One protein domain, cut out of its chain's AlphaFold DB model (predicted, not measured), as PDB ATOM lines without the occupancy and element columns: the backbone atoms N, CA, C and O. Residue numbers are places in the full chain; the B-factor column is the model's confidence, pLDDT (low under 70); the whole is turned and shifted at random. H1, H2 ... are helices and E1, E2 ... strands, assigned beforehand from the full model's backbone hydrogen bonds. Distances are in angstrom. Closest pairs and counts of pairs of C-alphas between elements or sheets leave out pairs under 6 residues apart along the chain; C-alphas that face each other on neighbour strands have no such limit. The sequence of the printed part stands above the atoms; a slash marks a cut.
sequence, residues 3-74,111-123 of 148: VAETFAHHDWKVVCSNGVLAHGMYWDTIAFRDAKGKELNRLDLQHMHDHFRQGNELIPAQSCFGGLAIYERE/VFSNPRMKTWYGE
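This is residues 3 to 74 and 111 to 123 of the 148 residues of the protein "Hypothetical protein" of Phaeomonas parva (UniProt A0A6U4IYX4). A strongly twisted sheet of four strands has two long strands, E1 and E4, side by side in its middle and a short strand, E2 or E3, at each edge. Helix H2 crosses over E4 and comes near it with residues 48 to 54, and a long stretch without named elements, residues 21 to 41, leads from E1 to H2. The printed part has 85 residues, with two named helices and four named strands in the order H1 E1 H2 E2 E3 E4; the sheet is mixed and runs E2 E4 E1 E3. The class is mixed, helices and strands, with under half of the residues, 42 of 85, in named elements. The whole is compact, with a radius of gyration of the C-alphas of 12.2 A and spans of 34 by 31 by 21 A.

E1, residues 12 to 20, is 22.7 A long from first to last C-alpha and begins at C-alpha 12 (13.718, 98.989, 61.238). E4, residues 111 to 120, is 21.2 A long, bends by 80 degrees at residue 116 and ends at C-alpha 120 (35.284, 89.590, 60.890). The edge strands are E2, residues 59 to 61, 6.4 A, and E3, residues 69 to 71, 6.5 A. H2, residues 42 to 54, is 19.0 A long and begins at C-alpha 42 (34.346, 99.968, 79.297); H1, residues 3 to 6, is 5.4 A long.

E4 and E1 are parallel at 31 degrees, with N 16 and O 112 at 2.8 A and N 20 and O 119 at 2.8 A, within hydrogen-bond range. E3 is antiparallel to E1 at 172 degrees, with N 15 and O 70 at 2.9 A. E2 is antiparallel to E4, with N 61 and O 111 at 2.8 A. H2 is on the sheet at a height of 11.1 A, over E4, and runs across the strands at 69 degrees to E4 on the local plane; their closest C-alphas, of Phe 52 and Pro 115, are 4.5 A apart. H1 is on the sheet at a height of 8.2 A, over none of the strands, but only just, as 2 of its C-alphas fall on E4 and 2 on E1; its closest C-alpha pair with E4, Val 3 and Met 117, is at 5.8 A. H1 and H2 are apart. In H2 every O i to N i+4 pair is within hydrogen-bond range; H1 is too short for such a pair. Residues 19 to 20 of E1 pair antiparallel with residues 26 to 27.

The C-alphas farthest apart, of His 23 and Glu 74, are 37.0 A apart. Residues 75 to 110 are not printed, and C-alphas 74 and 111 are 14.4 A apart across this cut, which lies in the link from E3 to E4. The link from E1 to H2 is long, with 21 residues. The mean pLDDT of the printed part is 81.1; residues 31 to 37, 39 to 51, 53 to 54 and 123 are under 70.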
ATOM      1  N   VAL A   3      22.273  88.139  58.525       91.00
ATOM      2  CA  VAL A   3      21.665  88.952  57.449       91.00
ATOM      3  C   VAL A   3      20.242  88.499  57.119       91.00
ATOM      4  O   VAL A   3      19.337  89.320  57.066       91.00
ATOM      5  N   ALA A   4      20.032  87.197  56.906       92.06
ATOM      6  CA  ALA A   4      18.711  86.668  56.566       92.06
ATOM      7  C   ALA A   4      17.699  86.880  57.706       92.06
ATOM      8  O   ALA A   4      16.541  87.194  57.454       92.06
ATOM      9  N   GLU A   5      18.152  86.747  58.954       89.88
ATOM     10  CA  GLU A   5      17.332  86.942  60.152       89.88
ATOM     11  C   GLU A   5      16.879  88.393  60.323       89.88
ATOM     12  O   GLU A   5      15.760  88.617  60.765       89.88
ATOM     13  N   THR A   6      17.668  89.376  59.873       91.94
ATOM     14  CA  THR A   6      17.259  90.790  59.864       91.94
ATOM     15  C   THR A   6      15.916  91.008  59.157       91.94
ATOM     16  O   THR A   6      15.092  91.786  59.626       91.94
ATOM     17  N   PHE A   7      15.656  90.290  58.062       92.44
ATOM     18  CA  PHE A   7      14.413  90.434  57.295       92.44
ATOM     19  C   PHE A   7      13.195  89.771  57.955       92.44
ATOM     20  O   PHE A   7      12.078  89.964  57.483       92.44
ATOM     21  N   ALA A   8      13.390  89.000  59.031       91.69
ATOM     22  CA  ALA A   8      12.295  88.503  59.860       91.69
ATOM     23  C   ALA A   8      11.771  89.567  60.842       91.69
ATOM     24  O   ALA A   8      10.710  89.378  61.431       91.69
ATOM     25  N   HIS A   9      12.500  90.675  61.016       89.75
ATOM     26  CA  HIS A   9      12.068  91.825  61.803       89.75
ATOM     27  C   HIS A   9      11.411  92.883  60.910       89.75
ATOM     28  O   HIS A   9      11.713  92.994  59.719       89.75
ATOM     29  N   HIS A  10      10.542  93.689  61.513       88.62
ATOM     30  CA  HIS A  10       9.820  94.777  60.859       88.62
ATOM     31  C   HIS A  10      10.230  96.130  61.454       88.62
ATOM     32  O   HIS A  10      10.949  96.173  62.451       88.62
ATOM     33  N   ASP A  11       9.804  97.215  60.809       88.44
ATOM     34  CA  ASP A  11       9.882  98.605  61.293       88.44
ATOM     35  C   ASP A  11      11.285  99.213  61.503       88.44
ATOM     36  O   ASP A  11      11.410 100.409  61.765       88.44
ATOM     37  N   TRP A  12      12.358  98.453  61.282       92.56
ATOM     38  CA  TRP A  12      13.718  98.989  61.238       92.56
ATOM     39  C   TRP A  12      13.948  99.831  59.978       92.56
ATOM     40  O   TRP A  12      13.489  99.486  58.891       92.56
ATOM     41  N   LYS A  13      14.731 100.909  60.104       94.12
ATOM     42  CA  LYS A  13      15.252 101.659  58.941       94.12
ATOM     43  C   LYS A  13      16.720 101.378  58.679       94.12
ATOM     44  O   LYS A  13      17.163 101.454  57.532       94.12
ATOM     45  N   VAL A  14      17.449 101.008  59.730       94.69
ATOM     46  CA  VAL A  14      18.856 100.626  59.668       94.69
ATOM     47  C   VAL A  14      19.095  99.434  60.581       94.69
ATOM     48  O   VAL A  14      18.692  99.454  61.743       94.69
ATOM     49  N   VAL A  15      19.789  98.419  60.071       94.81
ATOM     50  CA  VAL A  15      20.290  97.304  60.878       94.81
ATOM     51  C   VAL A  15      21.770  97.093  60.606       94.81
ATOM     52  O   VAL A  15      22.167  96.781  59.484       94.81
ATOM     53  N   CYS A  16      22.589  97.237  61.637       94.12
ATOM     54  CA  CYS A  16      24.036  97.121  61.552       94.12
ATOM     55  C   CYS A  16      24.538  95.768  62.035       94.12
ATOM     56  O   CYS A  16      23.890  95.050  62.803       94.12
ATOM     57  N   SER A  17      25.735  95.443  61.573       92.50
ATOM     58  CA  SER A  17      26.496  94.295  62.023       92.50
ATOM     59  C   SER A  17      27.360  94.643  63.231       92.50
ATOM     60  O   SER A  17      27.558  95.805  63.583       92.50
ATOM     61  N   ASN A  18      27.910  93.606  63.849       88.62
ATOM     62  CA  ASN A  18      28.897  93.715  64.906       88.62
ATOM     63  C   ASN A  18      30.252  93.361  64.304       88.62
ATOM     64  O   ASN A  18      30.478  92.209  63.913       88.62
ATOM     65  N   GLY A  19      31.147  94.342  64.256       87.31
ATOM     66  CA  GLY A  19      32.527  94.124  63.869       87.31
ATOM     67  C   GLY A  19      33.242  93.275  64.899       87.31
ATOM     68  O   GLY A  19      33.167  93.581  66.080       87.31
ATOM     69  N   VAL A  20      33.937  92.219  64.489       85.81
ATOM     70  CA  VAL A  20      34.703  91.357  65.393       85.81
ATOM     71  C   VAL A  20      36.161  91.343  64.964       85.81
ATOM     72  O   VAL A  20      36.501  90.918  63.861       85.81
ATOM     73  N   LEU A  21      37.030  91.820  65.851       82.94
ATOM     74  CA  LEU A  21      38.479  91.776  65.678       82.94
ATOM     75  C   LEU A  21      39.028  90.368  65.953       82.94
ATOM     76  O   LEU A  21      38.383  89.564  66.628       82.94
ATOM     77  N   ALA A  22      40.255  90.086  65.505       77.62
ATOM     78  CA  ALA A  22      40.894  88.765  65.605       77.62
ATOM     79  C   ALA A  22      40.898  88.142  67.023       77.62
ATOM     80  O   ALA A  22      40.762  86.932  67.166       77.62
ATOM     81  N   HIS A  23      40.977  88.948  68.087       78.25
ATOM     82  CA  HIS A  23      40.922  88.491  69.490       78.25
ATOM     83  C   HIS A  23      39.496  88.507  70.090       78.25
ATOM     84  O   HIS A  23      39.326  88.491  71.307       78.25
ATOM     85  N   GLY A  24      38.452  88.626  69.265       75.94
ATOM     86  CA  GLY A  24      37.053  88.570  69.699       75.94
ATOM     87  C   GLY A  24      36.528  89.810  70.432       75.94
ATOM     88  O   GLY A  24      35.497  89.706  71.104       75.94
ATOM     89  N   MET A  25      37.204  90.968  70.330       77.50
ATOM     90  CA  MET A  25      36.592  92.233  70.773       77.50
ATOM     91  C   MET A  25      35.694  92.774  69.666       77.50
ATOM     92  O   MET A  25      36.027  92.665  68.483       77.50
ATOM     93  N   TYR A  26      34.581  93.371  70.080       79.25
ATOM     94  CA  TYR A  26      33.659  94.036  69.177       79.25
ATOM     95  C   TYR A  26      34.179  95.426  68.785       79.25
ATOM     96  O   TYR A  26      34.765  96.134  69.604       79.25
ATOM     97  N   TRP A  27      33.959  95.798  67.530       77.31
ATOM     98  CA  TRP A  27      34.336  97.068  66.922       77.31
ATOM     99  C   TRP A  27      33.094  97.719  66.314       77.31
ATOM    100  O   TRP A  27      32.311  97.041  65.643       77.31
ATOM    101  N   ASP A  28      32.910  99.018  66.572       75.69
ATOM    102  CA  ASP A  28      31.894  99.871  65.930       75.69
ATOM    103  C   ASP A  28      30.463  99.287  65.929       75.69
ATOM    104  O   ASP A  28      29.689  99.348  64.977       75.69
ATOM    105  N   THR A  29      30.137  98.610  67.026       72.69
ATOM    106  CA  THR A  29      28.928  97.792  67.135       72.69
ATOM    107  C   THR A  29      27.725  98.593  67.631       72.69
ATOM    108  O   THR A  29      26.595  98.371  67.210       72.69
ATOM    109  N   ILE A  30      27.996  99.558  68.503       73.31
ATOM    110  CA  ILE A  30      27.172 100.730  68.782       73.31
ATOM    111  C   ILE A  30      28.196 101.855  68.876       73.31
ATOM    112  O   ILE A  30      29.222 101.658  69.530       73.31
ATOM    113  N   ALA A  31      27.972 102.973  68.190       66.62
ATOM    114  CA  ALA A  31      28.917 104.079  68.039       66.62
ATOM    115  C   ALA A  31      29.133 104.854  69.360       66.62
ATOM    116  O   ALA A  31      28.805 106.029  69.490       66.62
ATOM    117  N   PHE A  32      29.648 104.153  70.372       59.31
ATOM    118  CA  PHE A  32      30.038 104.607  71.705       59.31
ATOM    119  C   PHE A  32      28.953 105.309  72.529       59.31
ATOM    120  O   PHE A  32      29.273 105.874  73.574       59.31
ATOM    121  N   ARG A  33      27.680 105.248  72.120       65.00
ATOM    122  CA  ARG A  33      26.550 105.838  72.846       65.00
ATOM    123  C   ARG A  33      25.371 104.879  72.940       65.00
ATOM    124  O   ARG A  33      25.043 104.229  71.953       65.00
ATOM    125  N   ASP A  34      24.719 104.793  74.099       61.97
ATOM    126  CA  ASP A  34      23.426 104.098  74.184       61.97
ATOM    127  C   ASP A  34      22.333 104.849  73.403       61.97
ATOM    128  O   ASP A  34      22.538 105.972  72.943       61.97
ATOM    129  N   ALA A  35      21.136 104.260  73.298       59.97
ATOM    130  CA  ALA A  35      19.956 104.885  72.687       59.97
ATOM    131  C   ALA A  35      19.630 106.297  73.242       59.97
ATOM    132  O   ALA A  35      18.942 107.076  72.585       59.97
ATOM    133  N   LYS A  36      20.136 106.650  74.434       62.28
ATOM    134  CA  LYS A  36      19.929 107.935  75.121       62.28
ATOM    135  C   LYS A  36      21.096 108.914  74.946       62.28
ATOM    136  O   LYS A  36      21.048 110.011  75.497       62.28
ATOM    137  N   GLY A  37      22.134 108.558  74.193       64.00
ATOM    138  CA  GLY A  37      23.271 109.432  73.902       64.00
ATOM    139  C   GLY A  37      24.355 109.428  74.966       64.00
ATOM    140  O   GLY A  37      25.315 110.199  74.852       64.00
ATOM    141  N   LYS A  38      24.226 108.564  75.979       71.25
ATOM    142  CA  LYS A  38      25.218 108.410  77.039       71.25
ATOM    143  C   LYS A  38      26.448 107.726  76.463       71.25
ATOM    144  O   LYS A  38      26.342 106.613  75.956       71.25
ATOM    145  N   GLU A  39      27.608 108.364  76.605       68.81
ATOM    146  CA  GLU A  39      28.884 107.721  76.295       68.81
ATOM    147  C   GLU A  39      29.044 106.434  77.113       68.81
ATOM    148  O   GLU A  39      28.905 106.420  78.342       68.81
ATOM    149  N   LEU A  40      29.304 105.338  76.409       67.12
ATOM    150  CA  LEU A  40      29.449 104.016  76.997       67.12
ATOM    151  C   LEU A  40      30.855 103.865  77.567       67.12
ATOM    152  O   LEU A  40      31.852 104.026  76.861       67.12
ATOM    153  N   ASN A  41      30.946 103.526  78.850       64.94
ATOM    154  CA  ASN A  41      32.230 103.193  79.456       64.94
ATOM    155  C   ASN A  41      32.626 101.734  79.138       64.94
ATOM    156  O   ASN A  41      31.865 100.956  78.566       64.94
ATOM    157  N   ARG A  42      33.831 101.324  79.549       58.56
ATOM    158  CA  ARG A  42      34.346  99.968  79.297       58.56
ATOM    159  C   ARG A  42      33.473  98.845  79.878       58.56
ATOM    160  O   ARG A  42      33.402  97.779  79.276       58.56
ATOM    161  N   LEU A  43      32.835  99.060  81.029       60.62
ATOM    162  CA  LEU A  43      31.924  98.081  81.635       60.62
ATOM    163  C   LEU A  43      30.617  97.987  80.843       60.62
ATOM    164  O   LEU A  43      30.128  96.885  80.618       60.62
ATOM    165  N   ASP A  44      30.103  99.119  80.356       66.81
ATOM    166  CA  ASP A  44      28.930  99.152  79.479       66.81
ATOM    167  C   ASP A  44      29.207  98.363  78.181       66.81
ATOM    168  O   ASP A  44      28.408  97.520  77.773       66.81
ATOM    169  N   LEU A  45      30.394  98.546  77.589       65.25
ATOM    170  CA  LEU A  45      30.848  97.783  76.419       65.25
ATOM    171  C   LEU A  45      31.009  96.278  76.709       65.25
ATOM    172  O   LEU A  45      30.725  95.450  75.842       65.25
ATOM    173  N   GLN A  46      31.441  95.905  77.919       63.34
ATOM    174  CA  GLN A  46      31.575  94.505  78.330       63.34
ATOM    175  C   GLN A  46      30.208  93.828  78.515       63.34
ATOM    176  O   GLN A  46      30.013  92.722  78.024       63.34
ATOM    177  N   HIS A  47      29.239  94.491  79.151       67.31
ATOM    178  CA  HIS A  47      27.874  93.961  79.266       67.31
ATOM    179  C   HIS A  47      27.195  93.823  77.899       67.31
ATOM    180  O   HIS A  47      26.475  92.856  77.644       67.31
ATOM    181  N   MET A  48      27.466  94.760  76.989       67.94
ATOM    182  CA  MET A  48      27.015  94.648  75.609       67.94
ATOM    183  C   MET A  48      27.637  93.456  74.886       67.94
ATOM    184  O   MET A  48      26.939  92.782  74.136       67.94
ATOM    185  N   HIS A  49      28.917  93.148  75.124       67.06
ATOM    186  CA  HIS A  49      29.565  91.957  74.563       67.06
ATOM    187  C   HIS A  49      28.805  90.677  74.926       67.06
ATOM    188  O   HIS A  49      28.552  89.855  74.041       67.06
ATOM    189  N   ASP A  50      28.366  90.549  76.178       69.75
ATOM    190  CA  ASP A  50      27.572  89.404  76.632       69.75
ATOM    191  C   ASP A  50      26.189  89.364  75.967       69.75
ATOM    192  O   ASP A  50      25.761  88.305  75.497       69.75
ATOM    193  N   HIS A  51      25.531  90.518  75.816       69.25
ATOM    194  CA  HIS A  51      24.278  90.636  75.059       69.25
ATOM    195  C   HIS A  51      24.446  90.233  73.586       69.25
ATOM    196  O   HIS A  51      23.661  89.435  73.070       69.25
ATOM    197  N   PHE A  52      25.510  90.681  72.914       71.94
ATOM    198  CA  PHE A  52      25.788  90.323  71.518       71.94
ATOM    199  C   PHE A  52      26.162  88.849  71.320       71.94
ATOM    200  O   PHE A  52      26.111  88.321  70.206       71.94
ATOM    201  N   ARG A  53      26.576  88.153  72.383       68.81
ATOM    202  CA  ARG A  53      26.834  86.709  72.327       68.81
ATOM    203  C   ARG A  53      25.557  85.878  72.406       68.81
ATOM    204  O   ARG A  53      25.571  84.763  71.892       68.81
ATOM    205  N   GLN A  54      24.508  86.385  73.048       67.75
ATOM    206  CA  GLN A  54      23.367  85.575  73.484       67.75
ATOM    207  C   GLN A  54      22.023  86.011  72.876       67.75
ATOM    208  O   GLN A  54      21.076  85.229  72.892       67.75
ATOM    209  N   GLY A  55      21.931  87.230  72.337       70.81
ATOM    210  CA  GLY A  55      20.683  87.799  71.833       70.81
ATOM    211  C   GLY A  55      20.276  87.309  70.441       70.81
ATOM    212  O   GLY A  55      21.109  87.138  69.549       70.81
ATOM    213  N   ASN A  56      18.967  87.139  70.251       76.31
ATOM    214  CA  ASN A  56      18.332  86.986  68.933       76.31
ATOM    215  C   ASN A  56      17.525  88.232  68.544       76.31
ATOM    216  O   ASN A  56      17.046  88.331  67.422       76.31
ATOM    217  N   GLU A  57      17.344  89.161  69.480       88.19
ATOM    218  CA  GLU A  57      16.581  90.383  69.272       88.19
ATOM    219  C   GLU A  57      17.480  91.496  68.739       88.19
ATOM    220  O   GLU A  57      18.677  91.561  69.045       88.19
ATOM    221  N   LEU A  58      16.885  92.378  67.937       89.56
ATOM    222  CA  LEU A  58      17.530  93.602  67.495       89.56
ATOM    223  C   LEU A  58      17.753  94.527  68.695       89.56
ATOM    224  O   LEU A  58      16.842  94.776  69.482       89.56
ATOM    225  N   ILE A  59      18.970  95.048  68.826       87.38
ATOM    226  CA  ILE A  59      19.353  95.934  69.924       87.38
ATOM    227  C   ILE A  59      19.258  97.379  69.433       87.38
ATOM    228  O   ILE A  59      19.967  97.723  68.486       87.38
ATOM    229  N   PRO A  60      18.418  98.234  70.042       87.44
ATOM    230  CA  PRO A  60      18.291  99.621  69.619       87.44
ATOM    231  C   PRO A  60      19.606 100.375  69.835       87.44
ATOM    232  O   PRO A  60      20.280 100.224  70.858       87.44
ATOM    233  N   ALA A  61      19.958 101.209  68.866       85.19
ATOM    234  CA  ALA A  61      21.180 101.994  68.834       85.19
ATOM    235  C   ALA A  61      20.872 103.411  68.335       85.19
ATOM    236  O   ALA A  61      19.904 103.628  67.617       85.19
ATOM    237  N   GLN A  62      21.708 104.390  68.684       84.00
ATOM    238  CA  GLN A  62      21.663 105.693  68.002       84.00
ATOM    239  C   GLN A  62      22.378 105.641  66.657       84.00
ATOM    240  O   GLN A  62      21.937 106.224  65.673       84.00
ATOM    241  N   SER A  63      23.503 104.933  66.626       87.81
ATOM    242  CA  SER A  63      24.240 104.614  65.418       87.81
ATOM    243  C   SER A  63      25.082 103.367  65.660       87.81
ATOM    244  O   SER A  63      25.504 103.085  66.785       87.81
ATOM    245  N   CYS A  64      25.311 102.612  64.598       90.56
ATOM    246  CA  CYS A  64      26.157 101.435  64.547       90.56
ATOM    247  C   CYS A  64      26.648 101.261  63.107       90.56
ATOM    248  O   CYS A  64      26.113 101.892  62.188       90.56
ATOM    249  N   PHE A  65      27.634 100.394  62.891       90.69
ATOM    250  CA  PHE A  65      27.987  99.976  61.537       90.69
ATOM    251  C   PHE A  65      28.673  98.613  61.542       90.69
ATOM    252  O   PHE A  65      28.181  97.658  60.936       90.69
ATOM    253  N   GLY A  66      29.802  98.507  62.243       86.56
ATOM    254  CA  GLY A  66      30.532  97.254  62.380       86.56
ATOM    255  C   GLY A  66      30.997  96.694  61.037       86.56
ATOM    256  O   GLY A  66      31.159  95.495  60.915       86.56
ATOM    257  N   GLY A  67      31.168  97.517  60.001       90.00
ATOM    258  CA  GLY A  67      31.641  97.085  58.678       90.00
ATOM    259  C   GLY A  67      30.566  96.581  57.713       90.00
ATOM    260  O   GLY A  67      30.878  96.329  56.551       90.00
ATOM    261  N   LEU A  68      29.314  96.442  58.156       93.81
ATOM    262  CA  LEU A  68      28.169  96.119  57.300       93.81
ATOM    263  C   LEU A  68      26.880  96.659  57.919       93.81
ATOM    264  O   LEU A  68      26.555  96.342  59.060       93.81
ATOM    265  N   ALA A  69      26.090  97.379  57.131       94.69
ATOM    266  CA  ALA A  69      24.751  97.800  57.516       94.69
ATOM    267  C   ALA A  69      23.756  97.574  56.372       94.69
ATOM    268  O   ALA A  69      24.106  97.643  55.193       94.69
ATOM    269  N   ILE A  70      22.515  97.275  56.746       95.75
ATOM    270  CA  ILE A  70      21.366  97.116  55.859       95.75
ATOM    271  C   ILE A  70      20.461  98.318  56.089       95.75
ATOM    272  O   ILE A  70      20.107  98.620  57.227       95.75
ATOM    273  N   TYR A  71      20.081  98.979  55.002       95.12
ATOM    274  CA  TYR A  71      19.282 100.195  55.034       95.12
ATOM    275  C   TYR A  71      18.000 100.015  54.235       95.12
ATOM    276  O   TYR A  71      18.011  99.445  53.138       95.12
ATOM    277  N   GLU A  72      16.904 100.572  54.740       94.44
ATOM    278  CA  GLU A  72      15.719 100.785  53.923       94.44
ATOM    279  C   GLU A  72      16.009 101.880  52.888       94.44
ATOM    280  O   GLU A  72      16.408 102.998  53.218       94.44
ATOM    281  N   ARG A  73      15.796 101.565  51.607       93.44
ATOM    282  CA  ARG A  73      16.137 102.462  50.494       93.44
ATOM    283  C   ARG A  73      15.493 103.841  50.614       93.44
ATOM    284  O   ARG A  73      16.158 104.842  50.365       93.44
ATOM    285  N   GLU A  74      14.206 103.885  50.943       92.88
ATOM    286  CA  GLU A  74      13.459 105.144  51.025       92.88
ATOM    287  C   GLU A  74      13.954 106.008  52.186       92.88
ATOM    288  O   GLU A  74      14.090 107.219  52.028       92.88
ATOM    289  N   VAL A 111      17.236 102.716  64.506       90.06
ATOM    290  CA  VAL A 111      18.526 102.121  64.164       90.06
ATOM    291  C   VAL A 111      18.767 100.969  65.129       90.06
ATOM    292  O   VAL A 111      18.650 101.125  66.345       90.06
ATOM    293  N   PHE A 112      19.126  99.810  64.591       92.06
ATOM    294  CA  PHE A 112      19.356  98.612  65.383       92.06
ATOM    295  C   PHE A 112      20.699  97.964  65.072       92.06
ATOM    296  O   PHE A 112      21.174  97.987  63.942       92.06
ATOM    297  N   SER A 113      21.275  97.290  66.059       91.19
ATOM    298  CA  SER A 113      22.339  96.312  65.861       91.19
ATOM    299  C   SER A 113      21.759  94.901  65.943       91.19
ATOM    300  O   SER A 113      20.998  94.594  66.861       91.19
ATOM    301  N   ASN A 114      22.104  94.029  64.992       92.94
ATOM    302  CA  ASN A 114      21.708  92.621  65.019       92.94
ATOM    303  C   ASN A 114      22.854  91.771  65.595       92.94
ATOM    304  O   ASN A 114      23.819  91.538  64.864       92.94
ATOM    305  N   PRO A 115      22.754  91.219  66.823       89.81
ATOM    306  CA  PRO A 115      23.799  90.404  67.469       89.81
ATOM    307  C   PRO A 115      24.357  89.247  66.634       89.81
ATOM    308  O   PRO A 115      25.500  88.811  66.805       89.81
ATOM    309  N   ARG A 116      23.539  88.712  65.726       90.50
ATOM    310  CA  ARG A 116      23.877  87.557  64.894       90.50
ATOM    311  C   ARG A 116      24.499  87.943  63.560       90.50
ATOM    312  O   ARG A 116      25.037  87.074  62.868       90.50
ATOM    313  N   MET A 117      24.447  89.221  63.187       91.88
ATOM    314  CA  MET A 117      25.130  89.751  62.014       91.88
ATOM    315  C   MET A 117      26.542  90.168  62.418       91.88
ATOM    316  O   MET A 117      26.736  91.199  63.051       91.88
ATOM    317  N   LYS A 118      27.533  89.330  62.101       90.12
ATOM    318  CA  LYS A 118      28.937  89.543  62.478       90.12
ATOM    319  C   LYS A 118      29.809  89.649  61.242       90.12
ATOM    320  O   LYS A 118      29.719  88.807  60.350       90.12
ATOM    321  N   THR A 119      30.670  90.648  61.232       90.62
ATOM    322  CA  THR A 119      31.735  90.832  60.244       90.62
ATOM    323  C   THR A 119      33.065  90.603  60.952       90.62
ATOM    324  O   THR A 119      33.252  90.991  62.103       90.62
ATOM    325  N   TRP A 120      33.994  89.920  60.293       88.75
ATOM    326  CA  TRP A 120      35.284  89.590  60.890       88.75
ATOM    327  C   TRP A 120      36.372  90.428  60.237       88.75
ATOM    328  O   TRP A 120      36.564  90.368  59.023       88.75
ATOM    329  N   TYR A 121      37.087  91.199  61.049       82.00
ATOM    330  CA  TYR A 121      38.226  91.988  60.605       82.00
ATOM    331  C   TYR A 121      39.498  91.144  60.704       82.00
ATOM    332  O   TYR A 121      39.877  90.691  61.786       82.00
ATOM    333  N   GLY A 122      40.156  90.931  59.564       80.44
ATOM    334  CA  GLY A 122      41.441  90.233  59.501       80.44
ATOM    335  C   GLY A 122      42.599  91.058  60.081       80.44
ATOM    336  O   GLY A 122      42.542  92.287  60.139       80.44
ATOM    337  N   GLU A 123      43.687  90.380  60.458       63.75
ATOM    338  CA  GLU A 123      44.866  90.982  61.111       63.75
ATOM    339  C   GLU A 123      45.515  92.120  60.300       63.75
ATOM    340  O   GLU A 123      46.020  93.088  60.871       63.75
TER     341      GLU A 123